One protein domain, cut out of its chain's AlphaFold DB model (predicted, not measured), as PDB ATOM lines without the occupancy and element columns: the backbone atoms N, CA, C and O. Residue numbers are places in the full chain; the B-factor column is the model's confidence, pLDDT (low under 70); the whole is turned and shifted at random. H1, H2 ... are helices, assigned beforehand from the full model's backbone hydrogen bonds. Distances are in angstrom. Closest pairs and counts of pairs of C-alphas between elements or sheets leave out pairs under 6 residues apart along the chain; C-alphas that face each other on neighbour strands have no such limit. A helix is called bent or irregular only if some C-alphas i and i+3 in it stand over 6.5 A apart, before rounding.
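Overview. This is residues 132 to 338 of the 343 residues of an uncharacterized protein of Flavobacterium johnsoniae (UniProt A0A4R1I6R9). Look first for an up-and-down bundle, each helix running against the one before it in the chain, made of H1, H2, H6 and H7a, with H1 in its middle; it is loose where H2 meets H6 only at their ends. The longest helix, H3, slants across the bundle, and H4b and H5 pack on the other side of H3, while residues 222 to 227 and 260 to 267 stick out. The printed part has 207 residues with seven named helices, H1 to H7 in order, and no named strand: all helix. It is compact, with a radius of gyration of the C-alphas of 18.7 A and spans of 60 by 52 by 35 A.

Arrangement. Begin at H3, residues 189 to 219, the hub, which touches five other helices; it is irregular, with C-alphas 216 and 219 7.1 A apart. Its residues 195 to 202 alone touch H1, residues 136 to 152, closest at the C-alphas of Thr 139 and Ser 199, 6.0 A, at a steep tilt of 41 degrees. H1 forms a hairpin with H2, residues 161 to 182, at a shallow tilt of 31 degrees; their closest C-alphas, Glu 136 and Ala 181, are 5.0 A apart. H1 also touches H6, residues 290 to 310, the same way at a shallow tilt of 18 degrees, with the C-alphas of Gly 137 and Ser 293 closest at 5.9 A. By their hydrogen bonds H4, residues 226 to 254, and H7, residues 315 to 336, were each assigned as one helix, but both are bent: C-alphas 241 and 244 are 7.0 A apart, and C-alphas 324 and 327 6.7 A. H7a, residues 315 to 324, forms a hairpin with H6, closest at the C-alphas of Ser 300 and Thr 322, 7.1 A. H4b, residues 244 to 254, touches H3 at Ser 200 and Asn 249, whose C-alphas are closest at 4.9 A. H5, residues 266 to 281, is about perpendicular to H3 at 87 degrees; the C-alphas of Phe 193 and Ile 280 are closest at 5.1 A. H4a, residues 226 to 241, only just touches H7a, with 3 pairs of C-alphas within 8 A, closest at Gln 235 and Phe 317, 6.4 A. H7b, residues 327 to 336, touches no helix but is near H6. Every O i to N i+4 pair is within hydrogen-bond range in H1, H2, H4a, H4b, H5, H6, H7a and H7b; in H3 26 of 27 are.

Along the chain. Find C-alpha 189 at (171.225, 95.302, 126.424); from there H3 runs 47.0 A to C-alpha 219. H1 begins at C-alpha 136, (165.481, 102.653, 116.790), and is 24.1 A long; H2 is 31.4 A and H6 29.8 A. H4a and H5 are 22.4 A each, H4b 15.1 A, H7a 14.4 A, and H7b, 14.3 A, ends at C-alpha 336, (158.812, 101.522, 94.840).

Size, cuts and confidence. The two C-alphas farthest apart, Asn 224 and Ser 266, are 59.7 A apart. The printed part has no cut; the link H4 to H5 is long, with 11 residues, and H6 to H7 is tight. Mean pLDDT of the printed part is 84.8; look for values under 70 at residues 132, 156 to 158, 214 to 224, 260 to 263 and 338.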
ATOM      1  N   PRO A 132     155.011  94.793 120.501       67.56
ATOM      2  CA  PRO A 132     155.548  95.010 119.172       67.56
ATOM      3  C   PRO A 132     157.065  95.094 119.288       67.56
ATOM      4  O   PRO A 132     157.586  95.698 120.233       67.56
ATOM      5  N   LYS A 133     157.768  94.496 118.324       81.06
ATOM      6  CA  LYS A 133     159.207  94.696 118.230       81.06
ATOM      7  C   LYS A 133     159.473  96.183 118.018       81.06
ATOM      8  O   LYS A 133     158.959  96.780 117.074       81.06
ATOM      9  N   LEU A 134     160.233  96.781 118.925       84.38
ATOM     10  CA  LEU A 134     160.691  98.153 118.806       84.38
ATOM     11  C   LEU A 134     161.970  98.193 117.989       84.38
ATOM     12  O   LEU A 134     162.860  97.366 118.155       84.38
ATOM     13  N   THR A 135     162.062  99.200 117.141       88.12
ATOM     14  CA  THR A 135     163.280  99.545 116.420       88.12
ATOM     15  C   THR A 135     163.705 100.947 116.831       88.12
ATOM     16  O   THR A 135     162.889 101.732 117.327       88.12
ATOM     17  N   GLU A 136     164.965 101.292 116.580       86.44
ATOM     18  CA  GLU A 136     165.481 102.653 116.790       86.44
ATOM     19  C   GLU A 136     164.643 103.697 116.033       86.44
ATOM     20  O   GLU A 136     164.429 104.804 116.520       86.44
ATOM     21  N   GLY A 137     164.105 103.321 114.868       87.94
ATOM     22  CA  GLY A 137     163.222 104.161 114.060       87.94
ATOM     23  C   GLY A 137     161.876 104.439 114.733       87.94
ATOM     24  O   GLY A 137     161.395 105.571 114.689       87.94
ATOM     25  N   ILE A 138     161.284 103.445 115.408       89.50
ATOM     26  CA  ILE A 138     160.045 103.643 116.177       89.50
ATOM     27  C   ILE A 138     160.303 104.569 117.368       89.50
ATOM     28  O   ILE A 138     159.486 105.441 117.654       89.50
ATOM     29  N   THR A 139     161.434 104.434 118.064       92.12
ATOM     30  CA  THR A 139     161.728 105.323 119.199       92.12
ATOM     31  C   THR A 139     162.156 106.713 118.794       92.12
ATOM     32  O   THR A 139     161.817 107.668 119.493       92.12
ATOM     33  N   LEU A 140     162.801 106.850 117.638       93.50
ATOM     34  CA  LEU A 140     163.012 108.137 116.995       93.50
ATOM     35  C   LEU A 140     161.666 108.809 116.704       93.50
ATOM     36  O   LEU A 140     161.455 109.938 117.138       93.50
ATOM     37  N   PHE A 141     160.736 108.093 116.064       94.25
ATOM     38  CA  PHE A 141     159.386 108.595 115.801       94.25
ATOM     39  C   PHE A 141     158.686 109.044 117.092       94.25
ATOM     40  O   PHE A 141     158.188 110.165 117.168       94.25
ATOM     41  N   LEU A 142     158.679 108.193 118.126       93.75
ATOM     42  CA  LEU A 142     158.050 108.511 119.411       93.75
ATOM     43  C   LEU A 142     158.701 109.731 120.076       93.75
ATOM     44  O   LEU A 142     157.998 110.544 120.665       93.75
ATOM     45  N   SER A 143     160.019 109.891 119.953       95.75
ATOM     46  CA  SER A 143     160.735 111.053 120.489       95.75
ATOM     47  C   SER A 143     160.354 112.341 119.753       95.75
ATOM     48  O   SER A 143     160.107 113.358 120.393       95.75
ATOM     49  N   ILE A 144     160.219 112.300 118.422       95.19
ATOM     50  CA  ILE A 144     159.737 113.442 117.627       95.19
ATOM     51  C   ILE A 144     158.288 113.786 117.998       95.19
ATOM     52  O   ILE A 144     157.966 114.952 118.214       95.19
ATOM     53  N   ALA A 145     157.429 112.774 118.135       94.94
ATOM     54  CA  ALA A 145     156.049 112.958 118.574       94.94
ATOM     55  C   ALA A 145     155.970 113.552 119.989       94.94
ATOM     56  O   ALA A 145     155.111 114.388 120.250       94.94
ATOM     57  N   MET A 146     156.879 113.168 120.893       93.88
ATOM     58  CA  MET A 146     156.954 113.734 122.241       93.88
ATOM     59  C   MET A 146     157.378 115.207 122.207       93.88
ATOM     60  O   MET A 146     156.796 116.019 122.919       93.88
ATOM     61  N   ILE A 147     158.343 115.577 121.356       92.75
ATOM     62  CA  ILE A 147     158.740 116.981 121.157       92.75
ATOM     63  C   ILE A 147     157.549 117.804 120.651       92.75
ATOM     64  O   ILE A 147     157.262 118.861 121.210       92.75
ATOM     65  N   TYR A 148     156.829 117.298 119.644       93.50
ATOM     66  CA  TYR A 148     155.602 117.927 119.155       93.50
ATOM     67  C   TYR A 148     154.567 118.082 120.276       93.50
ATOM     68  O   TYR A 148     154.068 119.179 120.503       93.50
ATOM     69  N   TRP A 149     154.303 117.015 121.031       92.06
ATOM     70  CA  TRP A 149     153.342 117.022 122.132       92.06
ATOM     71  C   TRP A 149     153.685 118.047 123.222       92.06
ATOM     72  O   TRP A 149     152.795 118.741 123.714       92.06
ATOM     73  N   VAL A 150     154.964 118.178 123.589       89.50
ATOM     74  CA  VAL A 150     155.429 119.186 124.557       89.50
ATOM     75  C   VAL A 150     155.235 120.602 124.008       89.50
ATOM     76  O   VAL A 150     154.759 121.473 124.738       89.50
ATOM     77  N   ALA A 151     155.576 120.832 122.737       88.25
ATOM     78  CA  ALA A 151     155.456 122.142 122.101       88.25
ATOM     79  C   ALA A 151     153.999 122.601 121.972       88.25
ATOM     80  O   ALA A 151     153.659 123.720 122.348       88.25
ATOM     81  N   ASP A 152     153.135 121.708 121.503       88.38
ATOM     82  CA  ASP A 152     151.712 121.952 121.279       88.38
ATOM     83  C   ASP A 152     150.951 122.184 122.598       88.38
ATOM     84  O   ASP A 152     149.920 122.851 122.630       88.38
ATOM     85  N   ASN A 153     151.409 121.615 123.720       83.69
ATOM     86  CA  ASN A 153     150.795 121.839 125.038       83.69
ATOM     87  C   ASN A 153     151.265 123.138 125.710       83.69
ATOM     88  O   ASN A 153     150.834 123.443 126.819       83.69
ATOM     89  N   GLY A 154     152.167 123.895 125.079       78.19
ATOM     90  CA  GLY A 154     152.694 125.130 125.653       78.19
ATOM     91  C   GLY A 154     153.613 124.912 126.859       78.19
ATOM     92  O   GLY A 154     153.992 125.880 127.510       78.19
ATOM     93  N   PHE A 155     154.048 123.674 127.133       72.56
ATOM     94  CA  PHE A 155     154.973 123.369 128.234       72.56
ATOM     95  C   PHE A 155     156.362 124.010 128.060       72.56
ATOM     96  O   PHE A 155     157.179 123.947 128.970       72.56
ATOM     97  N   ILE A 156     156.631 124.656 126.920       66.75
ATOM     98  CA  ILE A 156     157.859 125.420 126.660       66.75
ATOM     99  C   ILE A 156     157.989 126.635 127.600       66.75
ATOM    100  O   ILE A 156     159.097 127.146 127.769       66.75
ATOM    101  N   SER A 157     156.909 127.093 128.251       64.56
ATOM    102  CA  SER A 157     157.047 128.117 129.288       64.56
ATOM    103  C   SER A 157     157.748 127.521 130.520       64.56
ATOM    104  O   SER A 157     157.245 126.641 131.223       64.56
ATOM    105  N   PHE A 158     158.982 127.967 130.765       66.69
ATOM    106  CA  PHE A 158     159.855 127.499 131.850       66.69
ATOM    107  C   PHE A 158     159.430 128.043 133.227       66.69
ATOM    108  O   PHE A 158     160.268 128.378 134.061       66.69
ATOM    109  N   ASP A 159     158.126 128.134 133.480       76.88
ATOM    110  CA  ASP A 159     157.588 128.824 134.654       76.88
ATOM    111  C   ASP A 159     157.725 127.979 135.932       76.88
ATOM    112  O   ASP A 159     157.747 128.506 137.043       76.88
ATOM    113  N   ASN A 160     157.830 126.652 135.790       82.06
ATOM    114  CA  ASN A 160     157.911 125.706 136.900       82.06
ATOM    115  C   ASN A 160     159.149 124.801 136.785       82.06
ATOM    116  O   ASN A 160     159.352 124.132 135.768       82.06
ATOM    117  N   ILE A 161     159.918 124.698 137.873       85.19
ATOM    118  CA  ILE A 161     161.114 123.848 137.981       85.19
ATOM    119  C   ILE A 161     160.828 122.369 137.684       85.19
ATOM    120  O   ILE A 161     161.671 121.670 137.119       85.19
ATOM    121  N   ILE A 162     159.623 121.891 138.009       82.62
ATOM    122  CA  ILE A 162     159.194 120.519 137.711       82.62
ATOM    123  C   ILE A 162     159.049 120.333 136.195       82.62
ATOM    124  O   ILE A 162     159.587 119.369 135.650       82.62
ATOM    125  N   SER A 163     158.388 121.275 135.509       79.94
ATOM    126  CA  SER A 163     158.247 121.263 134.043       79.94
ATOM    127  C   SER A 163     159.619 121.309 133.369       79.94
ATOM    128  O   SER A 163     159.940 120.458 132.543       79.94
ATOM    129  N   GLN A 164     160.490 122.222 133.810       82.94
ATOM    130  CA  GLN A 164     161.848 122.362 133.281       82.94
ATOM    131  C   GLN A 164     162.677 121.081 133.440       82.94
ATOM    132  O   GLN A 164     163.373 120.667 132.508       82.94
ATOM    133  N   THR A 165     162.584 120.427 134.599       85.94
ATOM    134  CA  THR A 165     163.282 119.162 134.856       85.94
ATOM    135  C   THR A 165     162.765 118.059 133.930       85.94
ATOM    136  O   THR A 165     163.563 117.365 133.301       85.94
ATOM    137  N   LEU A 166     161.442 117.926 133.783       83.94
ATOM    138  CA  LEU A 166     160.824 116.929 132.902       83.94
ATOM    139  C   LEU A 166     161.183 117.148 131.429       83.94
ATOM    140  O   LEU A 166     161.521 116.188 130.738       83.94
ATOM    141  N   ILE A 167     161.173 118.398 130.962       86.62
ATOM    142  CA  ILE A 167     161.563 118.761 129.594       86.62
ATOM    143  C   ILE A 167     163.033 118.435 129.357       86.62
ATOM    144  O   ILE A 167     163.365 117.821 128.348       86.62
ATOM    145  N   THR A 168     163.912 118.777 130.301       88.06
ATOM    146  CA  THR A 168     165.348 118.485 130.189       88.06
ATOM    147  C   THR A 168     165.593 116.980 130.083       88.06
ATOM    148  O   THR A 168     166.308 116.528 129.190       88.06
ATOM    149  N   ILE A 169     164.945 116.188 130.944       89.94
ATOM    150  CA  ILE A 169     165.005 114.722 130.891       89.94
ATOM    151  C   ILE A 169     164.476 114.210 129.544       89.94
ATOM    152  O   ILE A 169     165.116 113.369 128.911       89.94
ATOM    153  N   GLY A 170     163.341 114.735 129.079       89.25
ATOM    154  CA  GLY A 170     162.738 114.342 127.808       89.25
ATOM    155  C   GLY A 170     163.623 114.653 126.600       89.25
ATOM    156  O   GLY A 170     163.753 113.817 125.705       89.25
ATOM    157  N   ILE A 171     164.292 115.808 126.594       90.81
ATOM    158  CA  ILE A 171     165.265 116.184 125.561       90.81
ATOM    159  C   ILE A 171     166.464 115.235 125.593       90.81
ATOM    160  O   ILE A 171     166.855 114.740 124.540       90.81
ATOM    161  N   LEU A 172     167.020 114.926 126.769       93.62
ATOM    162  CA  LEU A 172     168.160 114.009 126.887       93.62
ATOM    163  C   LEU A 172     167.833 112.612 126.342       93.62
ATOM    164  O   LEU A 172     168.608 112.064 125.558       93.62
ATOM    165  N   PHE A 173     166.675 112.047 126.698       93.75
ATOM    166  CA  PHE A 173     166.257 110.751 126.159       93.75
ATOM    167  C   PHE A 173     165.921 110.806 124.666       93.75
ATOM    168  O   PHE A 173     166.235 109.866 123.935       93.75
ATOM    169  N   SER A 174     165.341 111.912 124.193       93.06
ATOM    170  CA  SER A 174     165.104 112.115 122.762       93.06
ATOM    171  C   SER A 174     166.428 112.148 122.003       93.06
ATOM    172  O   SER A 174     166.605 111.380 121.065       93.06
ATOM    173  N   LEU A 175     167.408 112.938 122.453       93.44
ATOM    174  CA  LEU A 175     168.750 112.990 121.865       93.44
ATOM    175  C   LEU A 175     169.438 111.622 121.879       93.44
ATOM    176  O   LEU A 175     170.071 111.252 120.893       93.44
ATOM    177  N   PHE A 176     169.274 110.844 122.951       92.81
ATOM    178  CA  PHE A 176     169.773 109.471 123.016       92.81
ATOM    179  C   PHE A 176     169.132 108.572 121.945       92.81
ATOM    180  O   PHE A 176     169.827 107.796 121.288       92.81
ATOM    181  N   SER A 177     167.826 108.722 121.700       90.94
ATOM    182  CA  SER A 177     167.139 108.016 120.613       90.94
ATOM    183  C   SER A 177     167.610 108.467 119.228       90.94
ATOM    184  O   SER A 177     167.766 107.628 118.345       90.94
ATOM    185  N   PHE A 178     167.854 109.766 119.024       91.94
ATOM    186  CA  PHE A 178     168.436 110.284 117.781       91.94
ATOM    187  C   PHE A 178     169.836 109.714 117.558       91.94
ATOM    188  O   PHE A 178     170.122 109.200 116.481       91.94
ATOM    189  N   PHE A 179     170.694 109.739 118.580       92.06
ATOM    190  CA  PHE A 179     172.040 109.189 118.489       92.06
ATOM    191  C   PHE A 179     172.006 107.741 117.992       92.06
ATOM    192  O   PHE A 179     172.643 107.434 116.988       92.06
ATOM    193  N   HIS A 180     171.199 106.879 118.612       90.00
ATOM    194  CA  HIS A 180     171.104 105.476 118.208       90.00
ATOM    195  C   HIS A 180     170.451 105.271 116.836       90.00
ATOM    196  O   HIS A 180     170.895 104.425 116.080       90.00
ATOM    197  N   ALA A 181     169.464 106.080 116.447       87.38
ATOM    198  CA  ALA A 181     168.832 105.931 115.134       87.38
ATOM    199  C   ALA A 181     169.715 106.387 113.954       87.38
ATOM    200  O   ALA A 181     169.476 105.980 112.814       87.38
ATOM    201  N   PHE A 182     170.705 107.254 114.199       88.19
ATOM    202  CA  PHE A 182     171.628 107.756 113.173       88.19
ATOM    203  C   PHE A 182     173.003 107.087 113.208       88.19
ATOM    204  O   PHE A 182     173.663 106.977 112.171       88.19
ATOM    205  N   THR A 183     173.449 106.629 114.376       83.19
ATOM    206  CA  THR A 183     174.707 105.900 114.512       83.19
ATOM    207  C   THR A 183     174.423 104.406 114.478       83.19
ATOM    208  O   THR A 183     173.655 103.895 115.278       83.19
ATOM    209  N   LYS A 184     175.092 103.660 113.591       75.62
ATOM    210  CA  LYS A 184     175.026 102.182 113.563       75.62
ATOM    211  C   LYS A 184     175.727 101.533 114.767       75.62
ATOM    212  O   LYS A 184     176.289 100.443 114.671       75.62
ATOM    213  N   THR A 185     175.767 102.218 115.903       81.00
ATOM    214  CA  THR A 185     176.380 101.734 117.129       81.00
ATOM    215  C   THR A 185     175.578 100.548 117.641       81.00
ATOM    216  O   THR A 185     174.357 100.607 117.746       81.00
ATOM    217  N   TYR A 186     176.275  99.460 117.960       81.00
ATOM    218  CA  TYR A 186     175.636  98.254 118.463       81.00
ATOM    219  C   TYR A 186     174.782  98.549 119.709       81.00
ATOM    220  O   TYR A 186     175.240  99.157 120.685       81.00
ATOM    221  N   LEU A 187     173.531  98.096 119.670       83.50
ATOM    222  CA  LEU A 187     172.577  98.203 120.765       83.50
ATOM    223  C   LEU A 187     172.911  97.172 121.845       83.50
ATOM    224  O   LEU A 187     172.445  96.036 121.816       83.50
ATOM    225  N   SER A 188     173.707  97.584 122.832       89.44
ATOM    226  CA  SER A 188     173.873  96.790 124.051       89.44
ATOM    227  C   SER A 188     172.539  96.623 124.791       89.44
ATOM    228  O   SER A 188     171.669  97.493 124.717       89.44
ATOM    229  N   ASP A 189     172.408  95.562 125.587       90.38
ATOM    230  CA  ASP A 189     171.225  95.302 126.424       90.38
ATOM    231  C   ASP A 189     170.850  96.492 127.315       90.38
ATOM    232  O   ASP A 189     169.677  96.772 127.549       90.38
ATOM    233  N   ARG A 190     171.852  97.246 127.785       91.56
ATOM    234  CA  ARG A 190     171.628  98.468 128.569       91.56
ATOM    235  C   ARG A 190     170.943  99.548 127.736       91.56
ATOM    236  O   ARG A 190     169.997 100.167 128.213       91.56
ATOM    237  N   ASN A 191     171.390  99.749 126.499       91.38
ATOM    238  CA  ASN A 191     170.826 100.757 125.602       91.38
ATOM    239  C   ASN A 191     169.414 100.361 125.156       91.38
ATOM    240  O   ASN A 191     168.512 101.196 125.217       91.38
ATOM    241  N   LYS A 192     169.200  99.079 124.816       91.94
ATOM    242  CA  LYS A 192     167.865  98.522 124.531       91.94
ATOM    243  C   LYS A 192     166.918  98.778 125.696       91.94
ATOM    244  O   LYS A 192     165.852  99.353 125.508       91.94
ATOM    245  N   PHE A 193     167.340  98.443 126.914       93.44
ATOM    246  CA  PHE A 193     166.550  98.666 128.121       93.44
ATOM    247  C   PHE A 193     166.184 100.145 128.329       93.44
ATOM    248  O   PHE A 193     165.019 100.459 128.569       93.44
ATOM    249  N   ILE A 194     167.146 101.063 128.179       93.38
ATOM    250  CA  ILE A 194     166.915 102.508 128.330       93.38
ATOM    251  C   ILE A 194     165.898 103.021 127.302       93.38
ATOM    252  O   ILE A 194     164.912 103.660 127.676       93.38
ATOM    253  N   LEU A 195     166.090 102.713 126.016       92.50
ATOM    254  CA  LEU A 195     165.176 103.153 124.957       92.50
ATOM    255  C   LEU A 195     163.787 102.494 125.089       92.50
ATOM    256  O   LEU A 195     162.755 103.054 124.704       92.50
ATOM    257  N   SER A 196     163.736 101.293 125.659       93.44
ATOM    258  CA  SER A 196     162.510 100.569 125.990       93.44
ATOM    259  C   SER A 196     161.731 101.252 127.114       93.44
ATOM    260  O   SER A 196     160.536 101.508 126.979       93.44
ATOM    261  N   ILE A 197     162.394 101.648 128.198       93.12
ATOM    262  CA  ILE A 197     161.747 102.455 129.238       93.12
ATOM    263  C   ILE A 197     161.249 103.778 128.652       93.12
ATOM    264  O   ILE A 197     160.088 104.129 128.854       93.12
ATOM    265  N   TRP A 198     162.088 104.470 127.878       94.62
ATOM    266  CA  TRP A 198     161.741 105.763 127.288       94.62
ATOM    267  C   TRP A 198     160.489 105.697 126.407       94.62
ATOM    268  O   TRP A 198     159.529 106.438 126.622       94.62
ATOM    269  N   SER A 199     160.443 104.747 125.473       93.00
ATOM    270  CA  SER A 199     159.260 104.531 124.629       93.00
ATOM    271  C   SER A 199     158.012 104.172 125.435       93.00
ATOM    272  O   SER A 199     156.931 104.665 125.124       93.00
ATOM    273  N   SER A 200     158.134 103.371 126.500       92.44
ATOM    274  CA  SER A 200     156.989 103.072 127.366       92.44
ATOM    275  C   SER A 200     156.480 104.304 128.114       92.44
ATOM    276  O   SER A 200     155.269 104.447 128.259       92.44
ATOM    277  N   ILE A 201     157.374 105.200 128.546       92.62
ATOM    278  CA  ILE A 201     157.002 106.466 129.192       92.62
ATOM    279  C   ILE A 201     156.222 107.347 128.208       92.62
ATOM    280  O   ILE A 201     155.122 107.782 128.540       92.62
ATOM    281  N   ILE A 202     156.735 107.545 126.987       92.50
ATOM    282  CA  ILE A 202     156.048 108.329 125.944       92.50
ATOM    283  C   ILE A 202     154.645 107.767 125.676       92.50
ATOM    284  O   ILE A 202     153.664 108.507 125.657       92.50
ATOM    285  N   MET A 203     154.530 106.444 125.531       90.38
ATOM    286  CA  MET A 203     153.244 105.790 125.275       90.38
ATOM    287  C   MET A 203     152.232 105.998 126.410       90.38
ATOM    288  O   MET A 203     151.038 106.090 126.134       90.38
ATOM    289  N   ILE A 204     152.679 106.102 127.669       88.88
ATOM    290  CA  ILE A 204     151.799 106.458 128.794       88.88
ATOM    291  C   ILE A 204     151.339 107.914 128.690       88.88
ATOM    292  O   ILE A 204     150.153 108.167 128.883       88.88
ATOM    293  N   PHE A 205     152.228 108.861 128.377       89.06
ATOM    294  CA  PHE A 205     151.830 110.265 128.206       89.06
ATOM    295  C   PHE A 205     150.767 110.411 127.116       89.06
ATOM    296  O   PHE A 205     149.723 111.012 127.358       89.06
ATOM    297  N   PHE A 206     150.969 109.770 125.961       88.56
ATOM    298  CA  PHE A 206     149.972 109.761 124.888       88.56
ATOM    299  C   PHE A 206     148.673 109.057 125.290       88.56
ATOM    300  O   PHE A 206     147.602 109.464 124.848       88.56
ATOM    301  N   ALA A 207     148.736 108.024 126.136       84.12
ATOM    302  CA  ALA A 207     147.545 107.374 126.676       84.12
ATOM    303  C   ALA A 207     146.735 108.306 127.579       84.12
ATOM    304  O   ALA A 207     145.527 108.434 127.399       84.12
ATOM    305  N   ILE A 208     147.399 108.964 128.532       84.44
ATOM    306  CA  ILE A 208     146.766 109.895 129.472       84.44
ATOM    307  C   ILE A 208     146.146 111.066 128.713       84.44
ATOM    308  O   ILE A 208     144.997 111.413 128.957       84.44
ATOM    309  N   ASP A 209     146.878 111.638 127.761       84.81
ATOM    310  CA  ASP A 209     146.394 112.757 126.960       84.81
ATOM    311  C   ASP A 209     145.168 112.377 126.112       84.81
ATOM    312  O   ASP A 209     144.178 113.107 126.072       84.81
ATOM    313  N   ASN A 210     145.172 111.184 125.509       80.19
ATOM    314  CA  ASN A 210     144.026 110.689 124.745       80.19
ATOM    315  C   ASN A 210     142.801 110.414 125.641       80.19
ATOM    316  O   ASN A 210     141.674 110.725 125.264       80.19
ATOM    317  N   LEU A 211     143.011 109.893 126.858       78.88
ATOM    318  CA  LEU A 211     141.939 109.739 127.849       78.88
ATOM    319  C   LEU A 211     141.377 111.095 128.303       78.88
ATOM    320  O   LEU A 211     140.161 111.239 128.419       78.88
ATOM    321  N   ASN A 212     142.236 112.094 128.519       80.19
ATOM    322  CA  ASN A 212     141.820 113.439 128.918       80.19
ATOM    323  C   ASN A 212     140.986 114.126 127.830       80.19
ATOM    324  O   ASN A 212     139.931 114.681 128.136       80.19
ATOM    325  N   ALA A 213     141.416 114.041 126.567       74.44
ATOM    326  CA  ALA A 213     140.673 114.587 125.430       74.44
ATOM    327  C   ALA A 213     139.259 113.990 125.337       74.44
ATOM    328  O   ALA A 213     138.277 114.699 125.126       74.44
ATOM    329  N   ILE A 214     139.140 112.685 125.575       68.88
ATOM    330  CA  ILE A 214     137.863 111.969 125.569       68.88
ATOM    331  C   ILE A 214     136.957 112.391 126.724       68.88
ATOM    332  O   ILE A 214     135.776 112.640 126.500       68.88
ATOM    333  N   CYS A 215     137.488 112.492 127.944       68.75
ATOM    334  CA  CYS A 215     136.713 112.952 129.097       68.75
ATOM    335  C   CYS A 215     136.210 114.395 128.915       68.75
ATOM    336  O   CYS A 215     135.099 114.700 129.338       68.75
ATOM    337  N   GLY A 216     136.985 115.259 128.249       66.25
ATOM    338  CA  GLY A 216     136.569 116.627 127.916       66.25
ATOM    339  C   GLY A 216     135.471 116.703 126.845       66.25
ATOM    340  O   GLY A 216     134.581 117.547 126.940       66.25
ATOM    341  N   ASN A 217     135.480 115.786 125.871       63.38
ATOM    342  CA  ASN A 217     134.549 115.766 124.734       63.38
ATOM    343  C   ASN A 217     133.199 115.075 125.023       63.38
ATOM    344  O   ASN A 217     132.363 114.947 124.131       63.38
ATOM    345  N   GLN A 218     132.928 114.632 126.256       55.03
ATOM    346  CA  GLN A 218     131.642 113.998 126.601       55.03
ATOM    347  C   GLN A 218     130.444 114.966 126.500       55.03
ATOM    348  O   GLN A 218     129.303 114.523 126.358       55.03
ATOM    349  N   ASN A 219     130.710 116.277 126.499       49.72
ATOM    350  CA  ASN A 219     129.695 117.331 126.446       49.72
ATOM    351  C   ASN A 219     129.268 117.732 125.016       49.72
ATOM    352  O   ASN A 219     128.274 118.438 124.870       49.72
ATOM    353  N   THR A 220     129.953 117.275 123.959       50.75
ATOM    354  CA  THR A 220     129.578 117.508 122.542       50.75
ATOM    355  C   THR A 220     128.697 116.383 121.992       50.75
ATOM    356  O   THR A 220     128.833 115.922 120.864       50.75
ATOM    357  N   THR A 221     127.756 115.901 122.802       50.50
ATOM    358  CA  THR A 221     126.894 114.752 122.477       50.50
ATOM    359  C   THR A 221     125.755 115.075 121.494       50.50
ATOM    360  O   THR A 221     125.022 114.164 121.124       50.50
ATOM    361  N   ASN A 222     125.615 116.332 121.044       50.38
ATOM    362  CA  ASN A 222     124.439 116.837 120.317       50.38
ATOM    363  C   ASN A 222     124.765 117.760 119.119       50.38
ATOM    364  O   ASN A 222     124.022 118.712 118.867       50.38
ATOM    365  N   SER A 223     125.851 117.542 118.375       53.03
ATOM    366  CA  SER A 223     126.005 118.219 117.080       53.03
ATOM    367  C   SER A 223     125.380 117.375 115.965       53.03
ATOM    368  O   SER A 223     125.651 116.187 115.817       53.03
ATOM    369  N   ASN A 224     124.517 117.991 115.153       59.50
ATOM    370  CA  ASN A 224     123.925 117.363 113.962       59.50
ATOM    371  C   ASN A 224     124.940 117.224 112.802       59.50
ATOM    372  O   ASN A 224     124.540 116.967 111.665       59.50
ATOM    373  N   ASP A 225     126.235 117.432 113.060       74.81
ATOM    374  CA  ASP A 225     127.280 117.388 112.045       74.81
ATOM    375  C   ASP A 225     127.843 115.968 111.910       74.81
ATOM    376  O   ASP A 225     128.537 115.434 112.779       74.81
ATOM    377  N   ILE A 226     127.541 115.348 110.769       76.19
ATOM    378  CA  ILE A 226     128.011 114.009 110.411       76.19
ATOM    379  C   ILE A 226     129.545 113.953 110.393       76.19
ATOM    380  O   ILE A 226     130.113 112.923 110.760       76.19
ATOM    381  N   MET A 227     130.229 115.029 109.983       78.19
ATOM    382  CA  MET A 227     131.694 115.040 109.940       78.19
ATOM    383  C   MET A 227     132.305 115.019 111.335       78.19
ATOM    384  O   MET A 227     133.253 114.267 111.566       78.19
ATOM    385  N   GLU A 228     131.733 115.764 112.279       78.00
ATOM    386  CA  GLU A 228     132.167 115.730 113.676       78.00
ATOM    387  C   GLU A 228     131.928 114.339 114.285       78.00
ATOM    388  O   GLU A 228     132.825 113.767 114.909       78.00
ATOM    389  N   GLY A 229     130.771 113.728 114.007       76.62
ATOM    390  CA  GLY A 229     130.461 112.363 114.437       76.62
ATOM    391  C   GLY A 229     131.442 111.314 113.897       76.62
ATOM    392  O   GLY A 229     131.888 110.441 114.647       76.62
ATOM    393  N   ILE A 230     131.825 111.403 112.617       81.25
ATOM    394  CA  ILE A 230     132.831 110.515 112.005       81.25
ATOM    395  C   ILE A 230     134.210 110.744 112.626       81.25
ATOM    396  O   ILE A 230     134.903 109.775 112.941       81.25
ATOM    397  N   TYR A 231     134.605 112.002 112.822       82.56
ATOM    398  CA  TYR A 231     135.883 112.357 113.432       82.56
ATOM    399  C   TYR A 231     136.010 111.787 114.850       82.56
ATOM    400  O   TYR A 231     136.983 111.090 115.156       82.56
ATOM    401  N   ILE A 232     134.985 111.990 115.681       79.94
ATOM    402  CA  ILE A 232     134.909 111.439 117.036       79.94
ATOM    403  C   ILE A 232     134.927 109.906 116.990       79.94
ATOM    404  O   ILE A 232     135.707 109.274 117.702       79.94
ATOM    405  N   ALA A 233     134.124 109.272 116.131       83.31
ATOM    406  CA  ALA A 233     134.124 107.814 116.008       83.31
ATOM    407  C   ALA A 233     135.521 107.280 115.645       83.31
ATOM    408  O   ALA A 233     135.996 106.314 116.243       83.31
ATOM    409  N   PHE A 234     136.223 107.934 114.719       84.50
ATOM    410  CA  PHE A 234     137.565 107.518 114.329       84.50
ATOM    411  C   PHE A 234     138.586 107.700 115.459       84.50
ATOM    412  O   PHE A 234     139.397 106.802 115.686       84.50
ATOM    413  N   GLN A 235     138.514 108.789 116.233       84.12
ATOM    414  CA  GLN A 235     139.342 108.972 117.432       84.12
ATOM    415  C   GLN A 235     139.175 107.819 118.431       84.12
ATOM    416  O   GLN A 235     140.164 107.236 118.881       84.12
ATOM    417  N   TYR A 236     137.931 107.440 118.741       84.56
ATOM    418  CA  TYR A 236     137.656 106.337 119.665       84.56
ATOM    419  C   TYR A 236     138.063 104.979 119.088       84.56
ATOM    420  O   TYR A 236     138.570 104.131 119.823       84.56
ATOM    421  N   PHE A 237     137.915 104.775 117.777       87.81
ATOM    422  CA  PHE A 237     138.431 103.587 117.098       87.81
ATOM    423  C   PHE A 237     139.954 103.470 117.241       87.81
ATOM    424  O   PHE A 237     140.457 102.417 117.636       87.81
ATOM    425  N   LEU A 238     140.690 104.558 116.990       84.56
ATOM    426  CA  LEU A 238     142.142 104.606 117.168       84.56
ATOM    427  C   LEU A 238     142.553 104.378 118.627       84.56
ATOM    428  O   LEU A 238     143.540 103.680 118.884       84.56
ATOM    429  N   LEU A 239     141.786 104.899 119.593       84.75
ATOM    430  CA  LEU A 239     141.990 104.568 121.002       84.75
ATOM    431  C   LEU A 239     141.812 103.062 121.234       84.75
ATOM    432  O   LEU A 239     142.661 102.438 121.861       84.75
ATOM    433  N   GLY A 240     140.753 102.458 120.693       86.62
ATOM    434  CA  GLY A 240     140.522 101.016 120.775       86.62
ATOM    435  C   GLY A 240     141.714 100.202 120.265       86.62
ATOM    436  O   GLY A 240     142.184  99.304 120.962       86.62
ATOM    437  N   VAL A 241     142.267 100.570 119.106       85.25
ATOM    438  CA  VAL A 241     143.467  99.939 118.522       85.25
ATOM    439  C   VAL A 241     144.710 100.123 119.403       85.25
ATOM    440  O   VAL A 241     145.477  99.185 119.614       85.25
ATOM    441  N   SER A 242     144.926 101.324 119.938       84.00
ATOM    442  CA  SER A 242     146.129 101.657 120.713       84.00
ATOM    443  C   SER A 242     146.085 101.197 122.176       84.00
ATOM    444  O   SER A 242     147.129 100.978 122.791       84.00
ATOM    445  N   SER A 243     144.893 100.991 122.728       85.75
ATOM    446  CA  SER A 243     144.646 100.711 124.145       85.75
ATOM    447  C   SER A 243     145.413  99.506 124.709       85.75
ATOM    448  O   SER A 243     145.941  99.569 125.820       85.75
ATOM    449  N   ILE A 244     145.548  98.421 123.942       84.81
ATOM    450  CA  ILE A 244     146.304  97.230 124.361       84.81
ATOM    451  C   ILE A 244     147.783  97.579 124.531       84.81
ATOM    452  O   ILE A 244     148.408  97.181 125.514       84.81
ATOM    453  N   TYR A 245     148.337  98.348 123.591       83.94
ATOM    454  CA  TYR A 245     149.724  98.799 123.623       83.94
ATOM    455  C   TYR A 245     149.960  99.742 124.795       83.94
ATOM    456  O   TYR A 245     150.966  99.611 125.489       83.94
ATOM    457  N   MET A 246     149.024 100.656 125.052       85.94
ATOM    458  CA  MET A 246     149.072 101.544 126.215       85.94
ATOM    459  C   MET A 246     149.097 100.738 127.517       85.94
ATOM    460  O   MET A 246     149.985 100.938 128.344       85.94
ATOM    461  N   ILE A 247     148.186  99.771 127.678       85.44
ATOM    462  CA  ILE A 247     148.125  98.934 128.883       85.44
ATOM    463  C   ILE A 247     149.374  98.069 129.018       85.44
ATOM    464  O   ILE A 247     149.909  97.946 130.117       85.44
ATOM    465  N   GLN A 248     149.873  97.482 127.934       85.56
ATOM    466  CA  GLN A 248     151.091  96.682 127.986       85.56
ATOM    467  C   GLN A 248     152.287  97.539 128.429       85.56
ATOM    468  O   GLN A 248     153.018  97.135 129.332       85.56
ATOM    469  N   ASN A 249     152.453  98.741 127.865       88.69
ATOM    470  CA  ASN A 249     153.500  99.685 128.274       88.69
ATOM    471  C   ASN A 249     153.352 100.121 129.736       88.69
ATOM    472  O   ASN A 249     154.330 100.096 130.485       88.69
ATOM    473  N   PHE A 250     152.128 100.427 130.165       88.12
ATOM    474  CA  PHE A 250     151.823 100.738 131.558       88.12
ATOM    475  C   PHE A 250     152.190  99.587 132.499       88.12
ATOM    476  O   PHE A 250     152.845  99.794 133.518       88.12
ATOM    477  N   MET A 251     151.826  98.355 132.139       86.31
ATOM    478  CA  MET A 251     152.083  97.177 132.960       86.31
ATOM    479  C   MET A 251     153.564  96.800 133.035       86.31
ATOM    480  O   MET A 251     153.984  96.278 134.069       86.31
ATOM    481  N   MET A 252     154.336  97.040 131.973       87.56
ATOM    482  CA  MET A 252     155.792  96.855 131.980       87.56
ATOM    483  C   MET A 252     156.469  97.866 132.918       87.56
ATOM    484  O   MET A 252     157.320  97.476 133.712       87.56
ATOM    485  N   LEU A 253     156.019  99.127 132.929       90.31
ATOM    486  CA  LEU A 253     156.575 100.165 133.806       90.31
ATOM    487  C   LEU A 253     156.157 100.010 135.273       90.31
ATOM    488  O   LEU A 253     157.008  99.978 136.160       90.31
ATOM    489  N   ILE A 254     154.860  99.847 135.552       88.62
ATOM    490  CA  ILE A 254     154.375  99.678 136.932       88.62
ATOM    491  C   ILE A 254     154.854  98.360 137.552       88.62
ATOM    492  O   ILE A 254     154.874  98.209 138.773       88.62
ATOM    493  N   GLY A 255     155.263  97.400 136.715       85.81
ATOM    494  CA  GLY A 255     155.852  96.139 137.136       85.81
ATOM    495  C   GLY A 255     157.083  96.313 138.026       85.81
ATOM    496  O   GLY A 255     157.283  95.464 138.898       85.81
ATOM    497  N   PHE A 256     157.837  97.408 137.851       88.06
ATOM    498  CA  PHE A 256     159.008  97.767 138.659       88.06
ATOM    499  C   PHE A 256     158.672  98.298 140.055       88.06
ATOM    500  O   PHE A 256     159.553  98.355 140.911       88.06
ATOM    501  N   LEU A 257     157.417  98.671 140.323       87.12
ATOM    502  CA  LEU A 257     157.029  99.146 141.647       87.12
ATOM    503  C   LEU A 257     156.885  97.972 142.634       87.12
ATOM    504  O   LEU A 257     156.267  96.947 142.313       87.12
ATOM    505  N   PRO A 258     157.410  98.099 143.866       80.50
ATOM    506  CA  PRO A 258     157.254  97.073 144.886       80.50
ATOM    507  C   PRO A 258     155.784  96.921 145.291       80.50
ATOM    508  O   PRO A 258     155.034  97.888 145.420       80.50
ATOM    509  N   ARG A 259     155.357  95.675 145.533       75.19
ATOM    510  CA  ARG A 259     154.001  95.397 146.024       75.19
ATOM    511  C   ARG A 259     153.870  95.835 147.477       75.19
ATOM    512  O   ARG A 259     154.725  95.518 148.305       75.19
ATOM    513  N   TRP A 260     152.748  96.474 147.799       59.94
ATOM    514  CA  TRP A 260     152.431  96.871 149.167       59.94
ATOM    515  C   TRP A 260     152.538  95.656 150.109       59.94
ATOM    516  O   TRP A 260     151.950  94.605 149.847       59.94
ATOM    517  N   LYS A 261     153.337  95.788 151.179       64.94
ATOM    518  CA  LYS A 261     153.616  94.765 152.214       64.94
ATOM    519  C   LYS A 261     154.480  93.556 151.800       64.94
ATOM    520  O   LYS A 261     154.656  92.650 152.608       64.94
ATOM    521  N   ARG A 262     155.062  93.517 150.594       62.59
ATOM    522  CA  ARG A 262     156.054  92.494 150.183       62.59
ATOM    523  C   ARG A 262     157.279  93.149 149.549       62.59
ATOM    524  O   ARG A 262     157.557  92.958 148.366       62.59
ATOM    525  N   PHE A 263     157.981  93.947 150.343       68.25
ATOM    526  CA  PHE A 263     159.161  94.682 149.905       68.25
ATOM    527  C   PHE A 263     160.377  93.752 149.752       68.25
ATOM    528  O   PHE A 263     160.668  92.960 150.642       68.25
ATOM    529  N   PHE A 264     161.052  93.853 148.601       73.31
ATOM    530  CA  PHE A 264     162.422  93.380 148.342       73.31
ATOM    531  C   PHE A 264     162.766  91.938 148.772       73.31
ATOM    532  O   PHE A 264     163.804  91.693 149.377       73.31
ATOM    533  N   ASN A 265     161.922  90.958 148.430       81.31
ATOM    534  CA  ASN A 265     162.259  89.535 148.582       81.31
ATOM    535  C   ASN A 265     162.895  88.946 147.303       81.31
ATOM    536  O   ASN A 265     162.883  89.570 146.245       81.31
ATOM    537  N   SER A 266     163.418  87.716 147.366       83.44
ATOM    538  CA  SER A 266     164.025  87.044 146.200       83.44
ATOM    539  C   SER A 266     163.082  86.969 144.992       83.44
ATOM    540  O   SER A 266     163.493  87.232 143.865       83.44
ATOM    541  N   LYS A 267     161.789  86.709 145.233       83.81
ATOM    542  CA  LYS A 267     160.748  86.692 144.190       83.81
ATOM    543  C   LYS A 267     160.567  88.054 143.512       83.81
ATOM    544  O   LYS A 267     160.261  88.102 142.326       83.81
ATOM    545  N   TYR A 268     160.735  89.154 144.245       85.50
ATOM    546  CA  TYR A 268     160.705  90.501 143.681       85.50
ATOM    547  C   TYR A 268     161.880  90.705 142.722       85.50
ATOM    548  O   TYR A 268     161.649  91.081 141.579       85.50
ATOM    549  N   PHE A 269     163.109  90.389 143.137       86.94
ATOM    550  CA  PHE A 269     164.290  90.554 142.280       86.94
ATOM    551  C   PHE A 269     164.270  89.642 141.051       86.94
ATOM    552  O   PHE A 269     164.630  90.092 139.967       86.94
ATOM    553  N   GLN A 270     163.773  88.409 141.186       88.31
ATOM    554  CA  GLN A 270     163.545  87.530 140.039       88.31
ATOM    555  C   GLN A 270     162.591  88.184 139.031       88.31
ATOM    556  O   GLN A 270     162.907  88.287 137.851       88.31
ATOM    557  N   LYS A 271     161.462  88.718 139.508       87.00
ATOM    558  CA  LYS A 271     160.503  89.412 138.647       87.00
ATOM    559  C   LYS A 271     161.079  90.686 138.015       87.00
ATOM    560  O   LYS A 271     160.717  91.022 136.894       87.00
ATOM    561  N   MET A 272     161.952  91.409 138.719       89.12
ATOM    562  CA  MET A 272     162.648  92.576 138.159       89.12
ATOM    563  C   MET A 272     163.562  92.176 137.005       89.12
ATOM    564  O   MET A 272     163.624  92.891 136.010       89.12
ATOM    565  N   HIS A 273     164.243  91.036 137.130       89.88
ATOM    566  CA  HIS A 273     165.067  90.506 136.052       89.88
ATOM    567  C   HIS A 273     164.210  90.101 134.851       89.88
ATOM    568  O   HIS A 273     164.490  90.558 133.751       89.88
ATOM    569  N   GLU A 274     163.111  89.373 135.077       90.94
ATOM    570  CA  GLU A 274     162.164  88.995 134.016       90.94
ATOM    571  C   GLU A 274     161.602  90.225 133.284       90.94
ATOM    572  O   GLU A 274     161.538  90.246 132.060       90.94
ATOM    573  N   LEU A 275     161.234  91.287 134.011       90.44
ATOM    574  CA  LEU A 275     160.743  92.532 133.407       90.44
ATOM    575  C   LEU A 275     161.827  93.286 132.636       90.44
ATOM    576  O   LEU A 275     161.545  93.880 131.596       90.44
ATOM    577  N   LYS A 276     163.062  93.287 133.141       93.25
ATOM    578  CA  LYS A 276     164.203  93.855 132.423       93.25
ATOM    579  C   LYS A 276     164.426  93.109 131.107       93.25
ATOM    580  O   LYS A 276     164.587  93.764 130.082       93.25
ATOM    581  N   ASP A 277     164.386  91.783 131.138       92.31
ATOM    582  CA  ASP A 277     164.578  90.949 129.953       92.31
ATOM    583  C   ASP A 277     163.421  91.155 128.965       92.31
ATOM    584  O   ASP A 277     163.672  91.410 127.797       92.31
ATOM    585  N   GLU A 278     162.165  91.254 129.427       89.88
ATOM    586  CA  GLU A 278     161.024  91.644 128.577       89.88
ATOM    587  C   GLU A 278     161.233  93.000 127.873       89.88
ATOM    588  O   GLU A 278     160.844  93.183 126.715       89.88
ATOM    589  N   HIS A 279     161.843  93.973 128.556       91.88
ATOM    590  CA  HIS A 279     162.178  95.267 127.965       91.88
ATOM    591  C   HIS A 279     163.328  95.188 126.952       91.88
ATOM    592  O   HIS A 279     163.335  95.990 126.014       91.88
ATOM    593  N   ILE A 280     164.284  94.278 127.138       91.62
ATOM    594  CA  ILE A 280     165.413  94.061 126.225       91.62
ATOM    595  C   ILE A 280     164.950  93.276 124.995       91.62
ATOM    596  O   ILE A 280     165.150  93.737 123.876       91.62
ATOM    597  N   ASP A 281     164.256  92.159 125.200       89.94
ATOM    598  CA  ASP A 281     163.825  91.210 124.165       89.94
ATOM    599  C   ASP A 281     162.837  91.816 123.165       89.94
ATOM    600  O   ASP A 281     162.722  91.360 122.025       89.94
ATOM    601  N   ARG A 282     162.098  92.858 123.568       88.50
ATOM    602  CA  ARG A 282     161.202  93.565 122.646       88.50
ATOM    603  C   ARG A 282     161.944  94.468 121.662       88.50
ATOM    604  O   ARG A 282     161.308  94.949 120.731       88.50
ATOM    605  N   TYR A 283     163.231  94.755 121.855       88.12
ATOM    606  CA  TYR A 283     164.018  95.482 120.860       88.12
ATOM    607  C   TYR A 283     164.465  94.555 119.740       88.12
ATOM    608  O   TYR A 283     164.944  93.453 119.983       88.12
ATOM    609  N   SER A 284     164.329  95.019 118.502       85.25
ATOM    610  CA  SER A 284     164.882  94.315 117.355       85.25
ATOM    611  C   SER A 284     166.406  94.280 117.438       85.25
ATOM    612  O   SER A 284     167.047  95.268 117.800       85.25
ATOM    613  N   GLU A 285     166.975  93.141 117.057       80.75
ATOM    614  CA  GLU A 285     168.413  93.001 116.803       80.75
ATOM    615  C   GLU A 285     168.818  93.662 115.475       80.75
ATOM    616  O   GLU A 285     169.994  93.937 115.243       80.75
ATOM    617  N   GLU A 286     167.848  93.917 114.591       81.75
ATOM    618  CA  GLU A 286     168.082  94.576 113.310       81.75
ATOM    619  C   GLU A 286     168.175  96.094 113.493       81.75
ATOM    620  O   GLU A 286     167.260  96.737 114.015       81.75
ATOM    621  N   GLN A 287     169.285  96.669 113.030       79.75
ATOM    622  CA  GLN A 287     169.497  98.114 113.022       79.75
ATOM    623  C   GLN A 287     168.750  98.774 111.867       79.75
ATOM    624  O   GLN A 287     168.718  98.263 110.743       79.75
ATOM    625  N   VAL A 288     168.200  99.957 112.132       83.69
ATOM    626  CA  VAL A 288     167.473 100.722 111.118       83.69
ATOM    627  C   VAL A 288     168.461 101.388 110.161       83.69
ATOM    628  O   VAL A 288     169.554 101.818 110.534       83.69
ATOM    629  N   ASN A 289     168.099 101.467 108.881       85.06
ATOM    630  CA  ASN A 289     168.903 102.196 107.912       85.06
ATOM    631  C   ASN A 289     168.834 103.700 108.211       85.06
ATOM    632  O   ASN A 289     167.746 104.255 108.325       85.06
ATOM    633  N   TYR A 290     169.979 104.385 108.238       85.56
ATOM    634  CA  TYR A 290     170.026 105.835 108.453       85.56
ATOM    635  C   TYR A 290     169.158 106.623 107.452       85.56
ATOM    636  O   TYR A 290     168.636 107.677 107.799       85.56
ATOM    637  N   ILE A 291     168.967 106.117 106.223       86.62
ATOM    638  CA  ILE A 291     168.075 106.735 105.227       86.62
ATOM    639  C   ILE A 291     166.620 106.696 105.707       86.62
ATOM    640  O   ILE A 291     165.899 107.681 105.558       86.62
ATOM    641  N   ASP A 292     166.201 105.588 106.317       86.75
ATOM    642  CA  ASP A 292     164.849 105.434 106.857       86.75
ATOM    643  C   ASP A 292     164.669 106.331 108.093       86.75
ATOM    644  O   ASP A 292     163.600 106.909 108.284       86.75
ATOM    645  N   SER A 293     165.733 106.542 108.881       90.38
ATOM    646  CA  SER A 293     165.765 107.522 109.979       90.38
ATOM    647  C   SER A 293     165.633 108.966 109.478       90.38
ATOM    648  O   SER A 293     164.840 109.730 110.026       90.38
ATOM    649  N   ILE A 294     166.341 109.348 108.404       91.12
ATOM    650  CA  ILE A 294     166.187 110.669 107.761       91.12
ATOM    651  C   ILE A 294     164.752 110.849 107.262       91.12
ATOM    652  O   ILE A 294     164.129 111.879 107.523       91.12
ATOM    653  N   PHE A 295     164.212 109.841 106.574       90.38
ATOM    654  CA  PHE A 295     162.837 109.867 106.092       90.38
ATOM    655  C   PHE A 295     161.839 110.013 107.248       90.38
ATOM    656  O   PHE A 295     160.931 110.834 107.158       90.38
ATOM    657  N   CYS A 296     162.042 109.289 108.355       91.25
ATOM    658  CA  CYS A 296     161.237 109.411 109.568       91.25
ATOM    659  C   CYS A 296     161.209 110.851 110.092       91.25
ATOM    660  O   CYS A 296     160.125 111.392 110.314       91.25
ATOM    661  N   VAL A 297     162.377 111.494 110.227       93.88
ATOM    662  CA  VAL A 297     162.484 112.885 110.699       93.88
ATOM    663  C   VAL A 297     161.748 113.844 109.774       93.88
ATOM    664  O   VAL A 297     160.931 114.631 110.242       93.88
ATOM    665  N   ILE A 298     162.005 113.770 108.466       93.75
ATOM    666  CA  ILE A 298     161.398 114.688 107.496       93.75
ATOM    667  C   ILE A 298     159.882 114.487 107.451       93.75
ATOM    668  O   ILE A 298     159.135 115.460 107.510       93.75
ATOM    669  N   PHE A 299     159.419 113.240 107.379       93.38
ATOM    670  CA  PHE A 299     158.002 112.918 107.263       93.38
ATOM    671  C   PHE A 299     157.220 113.314 108.519       93.38
ATOM    672  O   PHE A 299     156.282 114.109 108.438       93.38
ATOM    673  N   SER A 300     157.618 112.798 109.687       94.94
ATOM    674  CA  SER A 300     156.913 113.079 110.944       94.94
ATOM    675  C   SER A 300     157.070 114.538 111.368       94.94
ATOM    676  O   SER A 300     156.086 115.168 111.749       94.94
ATOM    677  N   GLY A 301     158.267 115.110 111.209       94.69
ATOM    678  CA  GLY A 301     158.532 116.518 111.487       94.69
ATOM    679  C   GLY A 301     157.683 117.451 110.627       94.69
ATOM    680  O   GLY A 301     157.094 118.382 111.163       94.69
ATOM    681  N   SER A 302     157.545 117.175 109.324       94.94
ATOM    682  CA  SER A 302     156.699 117.992 108.439       94.94
ATOM    683  C   SER A 302     155.225 117.903 108.824       94.94
ATOM    684  O   SER A 302     154.561 118.930 108.914       94.94
ATOM    685  N   ILE A 303     154.709 116.696 109.088       95.69
ATOM    686  CA  ILE A 303     153.307 116.510 109.489       95.69
ATOM    687  C   ILE A 303     153.012 117.239 110.801       95.69
ATOM    688  O   ILE A 303     152.027 117.970 110.888       95.69
ATOM    689  N   PHE A 304     153.867 117.075 111.809       96.25
ATOM    690  CA  PHE A 304     153.668 117.712 113.107       96.25
ATOM    691  C   PHE A 304     153.864 119.225 113.054       96.25
ATOM    692  O   PHE A 304     153.095 119.946 113.678       96.25
ATOM    693  N   PHE A 305     154.823 119.724 112.273       95.00
ATOM    694  CA  PHE A 305     155.007 121.160 112.067       95.00
ATOM    695  C   PHE A 305     153.788 121.800 111.394       95.00
ATOM    696  O   PHE A 305     153.301 122.834 111.846       95.00
ATOM    697  N   LEU A 306     153.259 121.163 110.345       95.44
ATOM    698  CA  LEU A 306     152.043 121.627 109.682       95.44
ATOM    699  C   LEU A 306     150.846 121.599 110.640       95.44
ATOM    700  O   LEU A 306     150.091 122.564 110.680       95.44
ATOM    701  N   ASN A 307     150.688 120.540 111.441       95.69
ATOM    702  CA  ASN A 307     149.589 120.482 112.404       95.69
ATOM    703  C   ASN A 307     149.728 121.522 113.521       95.69
ATOM    704  O   ASN A 307     148.728 122.108 113.905       95.69
ATOM    705  N   TYR A 308     150.946 121.783 114.003       93.25
ATOM    706  CA  TYR A 308     151.210 122.816 115.007       93.25
ATOM    707  C   TYR A 308     150.837 124.219 114.508       93.25
ATOM    708  O   TYR A 308     150.313 125.023 115.266       93.25
ATOM    709  N   TYR A 309     151.108 124.526 113.235       92.88
ATOM    710  CA  TYR A 309     150.853 125.859 112.684       92.88
ATOM    711  C   TYR A 309     149.400 126.072 112.238       92.88
ATOM    712  O   TYR A 309     148.864 127.165 112.391       92.88
ATOM    713  N   TYR A 310     148.777 125.049 111.645       92.44
ATOM    714  CA  TYR A 310     147.442 125.160 111.047       92.44
ATOM    715  C   TYR A 310     146.318 124.550 111.894       92.44
ATOM    716  O   TYR A 310     145.157 124.709 111.532       92.44
ATOM    717  N   GLU A 311     146.647 123.827 112.969       89.12
ATOM    718  CA  GLU A 311     145.692 123.188 113.888       89.12
ATOM    719  C   GLU A 311     144.628 122.327 113.174       89.12
ATOM    720  O   GLU A 311     143.460 122.298 113.558       89.12
ATOM    721  N   PHE A 312     145.023 121.604 112.114       85.62
ATOM    722  CA  PHE A 312     144.089 120.848 111.265       85.62
ATOM    723  C   PHE A 312     143.243 119.833 112.041       85.62
ATOM    724  O   PHE A 312     142.064 119.643 111.746       85.62
ATOM    725  N   VAL A 313     143.868 119.128 112.985       87.38
ATOM    726  CA  VAL A 313     143.244 118.098 113.821       87.38
ATOM    727  C   VAL A 313     143.859 118.124 115.216       87.38
ATOM    728  O   VAL A 313     144.932 118.691 115.435       87.38
ATOM    729  N   SER A 314     143.210 117.455 116.172       86.56
ATOM    730  CA  SER A 314     143.753 117.374 117.526       86.56
ATOM    731  C   SER A 314     145.125 116.695 117.547       86.56
ATOM    732  O   SER A 314     145.403 115.758 116.789       86.56
ATOM    733  N   ARG A 315     145.977 117.134 118.479       88.81
ATOM    734  CA  ARG A 315     147.324 116.587 118.693       88.81
ATOM    735  C   ARG A 315     147.334 115.063 118.831       88.81
ATOM    736  O   ARG A 315     148.179 114.383 118.255       88.81
ATOM    737  N   GLN A 316     146.361 114.501 119.551       86.94
ATOM    738  CA  GLN A 316     146.282 113.061 119.783       86.94
ATOM    739  C   GLN A 316     145.974 112.342 118.473       86.94
ATOM    740  O   GLN A 316     146.613 111.342 118.149       86.94
ATOM    741  N   PHE A 317     145.035 112.881 117.692       86.44
ATOM    742  CA  PHE A 317     144.674 112.319 116.401       86.44
ATOM    743  C   PHE A 317     145.872 112.308 115.451       86.44
ATOM    744  O   PHE A 317     146.167 111.254 114.883       86.44
ATOM    745  N   ILE A 318     146.594 113.430 115.310       91.62
ATOM    746  CA  ILE A 318     147.719 113.498 114.370       91.62
ATOM    747  C   ILE A 318     148.866 112.567 114.780       91.62
ATOM    748  O   ILE A 318     149.466 111.917 113.923       91.62
ATOM    749  N   ILE A 319     149.146 112.432 116.081       91.31
ATOM    750  CA  ILE A 319     150.176 111.514 116.582       91.31
ATOM    751  C   ILE A 319     149.799 110.068 116.242       91.31
ATOM    752  O   ILE A 319     150.606 109.343 115.654       91.31
ATOM    753  N   TRP A 320     148.568 109.649 116.558       87.50
ATOM    754  CA  TRP A 320     148.122 108.272 116.339       87.50
ATOM    755  C   TRP A 320     147.994 107.911 114.867       87.50
ATOM    756  O   TRP A 320     148.433 106.829 114.469       87.50
ATOM    757  N   ILE A 321     147.430 108.802 114.048       88.38
ATOM    758  CA  ILE A 321     147.303 108.530 112.619       88.38
ATOM    759  C   ILE A 321     148.684 108.421 111.982       88.38
ATOM    760  O   ILE A 321     148.930 107.450 111.275       88.38
ATOM    761  N   THR A 322     149.620 109.311 112.330       91.56
ATOM    762  CA  THR A 322     150.989 109.266 111.801       91.56
ATOM    763  C   THR A 322     151.708 107.996 112.246       91.56
ATOM    764  O   THR A 322     152.330 107.336 111.415       91.56
ATOM    765  N   PHE A 323     151.566 107.596 113.517       87.56
ATOM    766  CA  PHE A 323     152.136 106.352 114.045       87.56
ATOM    767  C   PHE A 323     151.646 105.119 113.278       87.56
ATOM    768  O   PHE A 323     152.429 104.218 112.977       87.56
ATOM    769  N   ILE A 324     150.360 105.085 112.925       83.31
ATOM    770  CA  ILE A 324     149.766 103.974 112.178       83.31
ATOM    771  C   ILE A 324     150.158 104.029 110.704       83.31
ATOM    772  O   ILE A 324     150.484 102.990 110.139       83.31
ATOM    773  N   THR A 325     150.136 105.201 110.065       86.88
ATOM    774  CA  THR A 325     150.374 105.330 108.619       86.88
ATOM    775  C   THR A 325     151.845 105.238 108.241       86.88
ATOM    776  O   THR A 325     152.160 104.749 107.156       86.88
ATOM    777  N   PHE A 326     152.755 105.678 109.115       87.31
ATOM    778  CA  PHE A 326     154.184 105.762 108.810       87.31
ATOM    779  C   PHE A 326     154.792 104.417 108.366       87.31
ATOM    780  O   PHE A 326     155.404 104.390 107.294       87.31
ATOM    781  N   PRO A 327     154.576 103.284 109.070       83.06
ATOM    782  CA  PRO A 327     155.085 101.987 108.623       83.06
ATOM    783  C   PRO A 327     154.586 101.586 107.229       83.06
ATOM    784  O   PRO A 327     155.359 101.069 106.425       83.06
ATOM    785  N   PHE A 328     153.316 101.852 106.901       83.56
ATOM    786  CA  PHE A 328     152.766 101.528 105.579       83.56
ATOM    787  C   PHE A 328     153.402 102.371 104.475       83.56
ATOM    788  O   PHE A 328     153.719 101.845 103.408       83.56
ATOM    789  N   ILE A 329     153.621 103.660 104.739       85.69
ATOM    790  CA  ILE A 329     154.267 104.577 103.797       85.69
ATOM    791  C   ILE A 329     155.726 104.172 103.580       85.69
ATOM    792  O   ILE A 329     156.180 104.129 102.438       85.69
ATOM    793  N   LEU A 330     156.442 103.802 104.644       83.69
ATOM    794  CA  LEU A 330     157.820 103.324 104.549       83.69
ATOM    795  C   LEU A 330     157.916 102.027 103.728       83.69
ATOM    796  O   LEU A 330     158.779 101.901 102.859       83.69
ATOM    797  N   VAL A 331     157.003 101.076 103.950       81.94
ATOM    798  CA  VAL A 331     156.932  99.834 103.160       81.94
ATOM    799  C   VAL A 331     156.643 100.130 101.690       81.94
ATOM    800  O   VAL A 331     157.283  99.547 100.815       81.94
ATOM    801  N   LEU A 332     155.711 101.044 101.407       82.81
ATOM    802  CA  LEU A 332     155.379 101.454 100.046       82.81
ATOM    803  C   LEU A 332     156.578 102.117  99.352       82.81
ATOM    804  O   LEU A 332     156.904 101.764  98.221       82.81
ATOM    805  N   TYR A 333     157.273 103.019 100.044       81.94
ATOM    806  CA  TYR A 333     158.493 103.666  99.562       81.94
ATOM    807  C   TYR A 333     159.590 102.644  99.229       81.94
ATOM    808  O   TYR A 333     160.144 102.654  98.127       81.94
ATOM    809  N   ASN A 334     159.849 101.701 100.139       80.56
ATOM    810  CA  ASN A 334     160.839 100.645  99.935       80.56
ATOM    811  C   ASN A 334     160.476  99.716  98.769       80.56
ATOM    812  O   ASN A 334     161.361  99.303  98.015       80.56
ATOM    813  N   TYR A 335     159.184  99.427  98.586       81.19
ATOM    814  CA  TYR A 335     158.685  98.665  97.444       81.19
ATOM    815  C   TYR A 335     158.927  99.396  96.115       81.19
ATOM    816  O   TYR A 335     159.440  98.787  95.178       81.19
ATOM    817  N   ILE A 336     158.628 100.698  96.047       83.50
ATOM    818  CA  ILE A 336     158.812 101.522  94.840       83.50
ATOM    819  C   ILE A 336     160.293 101.605  94.435       83.50
ATOM    820  O   ILE A 336     160.612 101.559  93.251       83.50
ATOM    821  N   ILE A 337     161.204 101.678  95.407       80.44
ATOM    822  CA  ILE A 337     162.655 101.788  95.163       80.44
ATOM    823  C   ILE A 337     163.318 100.418  94.923       80.44
ATOM    824  O   ILE A 337     164.509 100.333  94.630       80.44
ATOM    825  N   GLY A 338     162.562  99.319  95.008       67.81
ATOM    826  CA  GLY A 338     163.072  97.976  94.727       67.81
ATOM    827  C   GLY A 338     164.016  97.421  95.800       67.81
ATOM    828  O   GLY A 338     164.712  96.433  95.552       67.81
TER     829      GLY A 338